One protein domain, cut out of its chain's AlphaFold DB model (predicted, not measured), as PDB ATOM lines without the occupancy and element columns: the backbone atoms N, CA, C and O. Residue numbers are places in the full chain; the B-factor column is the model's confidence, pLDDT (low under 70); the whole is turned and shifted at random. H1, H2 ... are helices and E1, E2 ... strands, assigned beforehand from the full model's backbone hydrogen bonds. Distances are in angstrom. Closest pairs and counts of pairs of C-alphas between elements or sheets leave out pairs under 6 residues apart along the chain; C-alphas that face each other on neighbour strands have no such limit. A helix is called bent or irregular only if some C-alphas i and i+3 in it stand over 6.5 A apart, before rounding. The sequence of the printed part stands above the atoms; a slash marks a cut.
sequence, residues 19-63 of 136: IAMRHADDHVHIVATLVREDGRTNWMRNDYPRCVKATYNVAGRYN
ATOM      1  N   ILE A  19     -10.433  30.411  28.987       93.12
ATOM      2  CA  ILE A  19      -9.688  29.532  28.090       93.12
ATOM      3  C   ILE A  19      -8.724  28.669  28.904       93.12
ATOM      4  O   ILE A  19      -8.197  29.104  29.931       93.12
ATOM      5  N   ALA A  20      -8.480  27.451  28.431       93.12
ATOM      6  CA  ALA A  20      -7.394  26.608  28.912       93.12
ATOM      7  C   ALA A  20      -6.300  26.529  27.846       93.12
ATOM      8  O   ALA A  20      -6.578  26.329  26.665       93.12
ATOM      9  N   MET A  21      -5.054  26.666  28.278       90.94
ATOM     10  CA  MET A  21      -3.873  26.603  27.430       90.94
ATOM     11  C   MET A  21      -2.863  25.650  28.053       90.94
ATOM     12  O   MET A  21      -2.561  25.747  29.238       90.94
ATOM     13  N   ARG A  22      -2.289  24.752  27.258       91.19
ATOM     14  CA  ARG A  22      -1.120  23.972  27.678       91.19
ATOM     15  C   ARG A  22       0.116  24.866  27.598       91.19
ATOM     16  O   ARG A  22       0.433  25.330  26.509       91.19
ATOM     17  N   HIS A  23       0.784  25.124  28.724       88.44
ATOM     18  CA  HIS A  23       1.992  25.960  28.738       88.44
ATOM     19  C   HIS A  23       3.259  25.115  28.599       88.44
ATOM     20  O   HIS A  23       4.118  25.432  27.779       88.44
ATOM     21  N   ALA A  24       3.330  24.005  29.332       87.81
ATOM     22  CA  ALA A  24       4.415  23.038  29.250       87.81
ATOM     23  C   ALA A  24       3.872  21.604  29.297       87.81
ATOM     24  O   ALA A  24       2.660  21.376  29.264       87.81
ATOM     25  N   ASP A  25       4.775  20.628  29.337       83.38
ATOM     26  CA  ASP A  25       4.395  19.215  29.339       83.38
ATOM     27  C   ASP A  25       3.687  18.768  30.614       83.38
ATOM     28  O   ASP A  25       2.938  17.795  30.609       83.38
ATOM     29  N   ASP A  26       3.896  19.510  31.686       81.00
ATOM     30  CA  ASP A  26       3.488  19.182  33.040       81.00
ATOM     31  C   ASP A  26       2.410  20.139  33.588       81.00
ATOM     32  O   ASP A  26       1.841  19.864  34.646       81.00
ATOM     33  N   HIS A  27       2.099  21.243  32.886       86.94
ATOM     34  CA  HIS A  27       1.099  22.197  33.366       86.94
ATOM     35  C   HIS A  27       0.335  22.968  32.282       86.94
ATOM     36  O   HIS A  27       0.796  23.255  31.171       86.94
ATOM     37  N   VAL A  28      -0.882  23.344  32.675       89.62
ATOM     38  CA  VAL A  28      -1.821  24.161  31.909       89.62
ATOM     39  C   VAL A  28      -2.065  25.484  32.629       89.62
ATOM     40  O   VAL A  28      -2.096  25.543  33.859       89.62
ATOM     41  N   HIS A  29      -2.283  26.543  31.860       91.69
ATOM     42  CA  HIS A  29      -2.827  27.800  32.346       91.69
ATOM     43  C   HIS A  29      -4.318  27.873  32.055       91.69
ATOM     44  O   HIS A  29      -4.779  27.520  30.970       91.69
ATOM     45  N   ILE A  30      -5.065  28.361  33.038       91.56
ATOM     46  CA  ILE A  30      -6.479  28.690  32.904       91.56
ATOM     47  C   ILE A  30      -6.580  30.196  33.073       91.56
ATOM     48  O   ILE A  30      -6.165  30.731  34.100       91.56
ATOM     49  N   VAL A  31      -7.105  30.869  32.057       93.50
ATOM     50  CA  VAL A  31      -7.273  32.325  32.048       93.50
ATOM     51  C   VAL A  31      -8.759  32.618  31.969       93.50
ATOM     52  O   VAL A  31      -9.439  32.059  31.113       93.50
ATOM     53  N   ALA A  32      -9.259  33.483  32.849       94.12
ATOM     54  CA  ALA A  32     -10.662  33.879  32.887       94.12
ATOM     55  C   ALA A  32     -10.804  35.403  32.952       94.12
ATOM     56  O   ALA A  32      -9.986  36.085  33.572       94.12
ATOM     57  N   THR A  33     -11.856  35.940  32.334       94.44
ATOM     58  CA  THR A  33     -12.238  37.344  32.510       94.44
ATOM     59  C   THR A  33     -12.796  37.548  33.914       94.44
ATOM     60  O   THR A  33     -13.507  36.692  34.424       94.44
ATOM     61  N   LEU A  34     -12.508  38.683  34.554       93.69
ATOM     62  CA  LEU A  34     -13.098  38.998  35.865       93.69
ATOM     63  C   LEU A  34     -14.519  39.554  35.737       93.69
ATOM     64  O   LEU A  34     -15.336  39.386  36.640       93.69
ATOM     65  N   VAL A  35     -14.808  40.215  34.618       93.00
ATOM     66  CA  VAL A  35     -16.123  40.779  34.309       93.00
ATOM     67  C   VAL A  35     -16.912  39.773  33.477       93.00
ATOM     68  O   VAL A  35     -16.384  39.164  32.539       93.00
ATOM     69  N   ARG A  36     -18.170  39.588  33.863       89.56
ATOM     70  CA  ARG A  36     -19.152  38.733  33.201       89.56
ATOM     71  C   ARG A  36     -19.877  39.495  32.103       89.56
ATOM     72  O   ARG A  36     -19.929  40.719  32.101       89.56
ATOM     73  N   GLU A  37     -20.504  38.748  31.205       87.12
ATOM     74  CA  GLU A  37     -21.366  39.317  30.163       87.12
ATOM     75  C   GLU A  37     -22.592  40.042  30.741       87.12
ATOM     76  O   GLU A  37     -23.029  41.044  30.188       87.12
ATOM     77  N   ASP A  38     -23.076  39.605  31.907       87.50
ATOM     78  CA  ASP A  38     -24.144  40.273  32.665       87.50
ATOM     79  C   ASP A  38     -23.672  41.514  33.457       87.50
ATOM     80  O   ASP A  38     -24.424  42.063  34.261       87.50
ATOM     81  N   GLY A  39     -22.421  41.952  33.269       88.31
ATOM     82  CA  GLY A  39     -21.849  43.150  33.890       88.31
ATOM     83  C   GLY A  39     -21.371  42.976  35.336       88.31
ATOM     84  O   GLY A  39     -20.758  43.891  35.888       88.31
ATOM     85  N   ARG A  40     -21.591  41.817  35.969       89.50
ATOM     86  CA  ARG A  40     -21.083  41.551  37.326       89.50
ATOM     87  C   ARG A  40     -19.597  41.192  37.301       89.50
ATOM     88  O   ARG A  40     -19.123  40.510  36.395       89.50
ATOM     89  N   THR A  41     -18.872  41.562  38.354       92.50
ATOM     90  CA  THR A  41     -17.441  41.242  38.496       92.50
ATOM     91  C   THR A  41     -17.213  40.172  39.555       92.50
ATOM     92  O   THR A  41     -17.605  40.334  40.711       92.50
ATOM     93  N   ASN A  42     -16.507  39.103  39.187       88.88
ATOM     94  CA  ASN A  42     -15.927  38.161  40.134       88.88
ATOM     95  C   ASN A  42     -14.463  38.535  40.385       88.88
ATOM     96  O   ASN A  42     -13.584  38.251  39.578       88.88
ATOM     97  N   TRP A  43     -14.196  39.159  41.530       89.56
ATOM     98  CA  TRP A  43     -12.855  39.633  41.882       89.56
ATOM     99  C   TRP A  43     -11.858  38.528  42.251       89.56
ATOM    100  O   TRP A  43     -10.708  38.852  42.524       89.56
ATOM    101  N   MET A  44     -12.295  37.262  42.332       86.81
ATOM    102  CA  MET A  44     -11.457  36.098  42.664       86.81
ATOM    103  C   MET A  44     -10.491  36.335  43.843       86.81
ATOM    104  O   MET A  44      -9.363  35.861  43.873       86.81
ATOM    105  N   ARG A  45     -10.936  37.078  44.864       87.44
ATOM    106  CA  ARG A  45     -10.093  37.392  46.024       87.44
ATOM    107  C   ARG A  45      -9.811  36.129  46.833       87.44
ATOM    108  O   ARG A  45     -10.740  35.383  47.141       87.44
ATOM    109  N   ASN A  46      -8.549  35.950  47.232       84.88
ATOM    110  CA  ASN A  46      -8.098  34.815  48.048       84.88
ATOM    111  C   ASN A  46      -8.569  33.462  47.475       84.88
ATOM    112  O   ASN A  46      -9.075  32.592  48.182       84.88
ATOM    113  N   ASP A  47      -8.476  33.318  46.157       86.00
ATOM    114  CA  ASP A  47      -8.854  32.126  45.401       86.00
ATOM    115  C   ASP A  47      -7.837  30.986  45.530       86.00
ATOM    116  O   ASP A  47      -8.217  29.822  45.415       86.00
ATOM    117  N   TYR A  48      -6.586  31.299  45.872       83.31
ATOM    118  CA  TYR A  48      -5.494  30.341  46.030       83.31
ATOM    119  C   TYR A  48      -5.869  29.052  46.787       83.31
ATOM    120  O   TYR A  48      -5.661  27.971  46.231       83.31
ATOM    121  N   PRO A  49      -6.497  29.084  47.986       86.75
ATOM    122  CA  PRO A  49      -6.862  27.853  48.689       86.75
ATOM    123  C   PRO A  49      -7.871  26.992  47.913       86.75
ATOM    124  O   PRO A  49      -7.802  25.762  47.954       86.75
ATOM    125  N   ARG A  50      -8.801  27.627  47.185       87.69
ATOM    126  CA  ARG A  50      -9.780  26.931  46.338       87.69
ATOM    127  C   ARG A  50      -9.103  26.328  45.112       87.69
ATOM    128  O   ARG A  50      -9.372  25.175  44.792       87.69
ATOM    129  N   CYS A  51      -8.186  27.061  44.480       89.31
ATOM    130  CA  CYS A  51      -7.393  26.583  43.346       89.31
ATOM    131  C   CYS A  51      -6.527  25.378  43.717       89.31
ATOM    132  O   CYS A  51      -6.514  24.386  42.984       89.31
ATOM    133  N   VAL A  52      -5.873  25.414  44.883       86.75
ATOM    134  CA  VAL A  52      -5.111  24.275  45.413       86.75
ATOM    135  C   VAL A  52      -6.038  23.078  45.606       86.75
ATOM    136  O   VAL A  52      -5.811  22.036  44.998       86.75
ATOM    137  N   LYS A  53      -7.133  23.226  46.364       89.56
ATOM    138  CA  LYS A  53      -8.090  22.131  46.597       89.56
ATOM    139  C   LYS A  53      -8.617  21.527  45.288       89.56
ATOM    140  O   LYS A  53      -8.607  20.310  45.126       89.56
ATOM    141  N   ALA A  54      -9.032  22.367  44.343       91.19
ATOM    142  CA  ALA A  54      -9.576  21.923  43.064       91.19
ATOM    143  C   ALA A  54      -8.540  21.172  42.215       91.19
ATOM    144  O   ALA A  54      -8.861  20.156  41.599       91.19
ATOM    145  N   THR A  55      -7.289  21.637  42.206       88.00
ATOM    146  CA  THR A  55      -6.190  20.964  41.497       88.00
ATOM    147  C   THR A  55      -5.888  19.601  42.117       88.00
ATOM    148  O   THR A  55      -5.660  18.634  41.395       88.00
ATOM    149  N   TYR A  56      -5.966  19.487  43.445       86.56
ATOM    150  CA  TYR A  56      -5.808  18.210  44.145       86.56
ATOM    151  C   TYR A  56      -6.910  17.218  43.788       86.56
ATOM    152  O   TYR A  56      -6.618  16.058  43.505       86.56
ATOM    153  N   ASN A  57      -8.160  17.675  43.744       90.56
ATOM    154  CA  ASN A  57      -9.288  16.835  43.349       90.56
ATOM    155  C   ASN A  57      -9.126  16.309  41.916       90.56
ATOM    156  O   ASN A  57      -9.394  15.138  41.653       90.56
ATOM    157  N   VAL A  58      -8.644  17.148  40.994       89.62
ATOM    158  CA  VAL A  58      -8.332  16.734  39.617       89.62
ATOM    159  C   VAL A  58      -7.197  15.715  39.595       89.62
ATOM    160  O   VAL A  58      -7.345  14.670  38.966       89.62
ATOM    161  N   ALA A  59      -6.094  15.984  40.295       88.44
ATOM    162  CA  ALA A  59      -4.955  15.074  40.337       88.44
ATOM    163  C   ALA A  59      -5.349  13.693  40.879       88.44
ATOM    164  O   ALA A  59      -4.988  12.685  40.279       88.44
ATOM    165  N   GLY A  60      -6.151  13.646  41.949       89.38
ATOM    166  CA  GLY A  60      -6.687  12.399  42.495       89.38
ATOM    167  C   GLY A  60      -7.630  11.685  41.524       89.38
ATOM    168  O   GLY A  60      -7.485  10.492  41.297       89.38
ATOM    169  N   ARG A  61      -8.555  12.418  40.887       92.62
ATOM    170  CA  ARG A  61      -9.517  11.849  39.927       92.62
ATOM    171  C   ARG A  61      -8.848  11.213  38.706       92.62
ATOM    172  O   ARG A  61      -9.379  10.246  38.170       92.62
ATOM    173  N   TYR A  62      -7.727  11.769  38.253       88.31
ATOM    174  CA  TYR A  62      -7.025  11.322  37.046       88.31
ATOM    175  C   TYR A  62      -5.700  10.605  37.332       88.31
ATOM    176  O   TYR A  62      -4.934  10.370  36.402       88.31
ATOM    177  N   ASN A  63      -5.421  10.248  38.590       89.50
ATOM    178  CA  ASN A  63      -4.188   9.569  39.009       89.50
ATOM    179  C   ASN A  63      -2.901  10.269  38.525       89.50
ATOM    180  O   ASN A  63      -1.940   9.625  38.105       89.50
TER     181      ASN A  63
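AT A GLANCE: This is residues 19 to 63 of the 136 residues of an uncharacterized protein of Micromonospora inaquosa (UniProt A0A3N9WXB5). The model is an open, one-ended U: a small hairpin of two strands, E1 and E2, makes one arm, the single helix H1 makes the other, and a long loop, residues 33 to 47, joins them round the closed end. The space between the arms is empty, and residues 45 to 63, with H1 among them, stand free. The printed part has 45 residues, with two named strands and one named helix in the order E1, E2, H1; the sheet, E1 - E2, is antiparallel and the class is mixed, helices and strands. The whole is loose, with a radius of gyration of the C-alphas of 13.1 A, and elongated, spanning 38 by 21 by 15 A.

HOW THE PARTS SIT: E1, residues 19 to 22, and E2, residues 28 to 32, form a hairpin, antiparallel at 163 degrees between their directions. The C-alphas of Arg 22 and Val 28, which face each other, are 4.3 A apart. N 21 and O 29 are within hydrogen-bond range at 2.8 A, and so are N 31 and O 19 at 3.0 A. H1, residues 48 to 61, is apart from E1. In H1 every O i to N i+4 pair is within hydrogen-bond range.

IN THESE COORDINATES: E1 begins at C-alpha 19 (-9.688, 29.532, 28.090) and is 10.2 A long. E2 measures 13.2 A and ends at C-alpha 32 (-10.662, 33.879, 32.887). H1 measures 19.9 A and ends at C-alpha 61 (-9.517, 11.849, 39.927); it is not bent.

THE WHOLE: The two C-alphas farthest apart, those of Gly 39 and Asn 63, are 38.3 A apart. The link from E1 to E2 is tight, with 5 residues; that from E2 to H1 is long, with 15. The printed part has no cut. Its mean pLDDT is 89.2, and no printed residue is under 70.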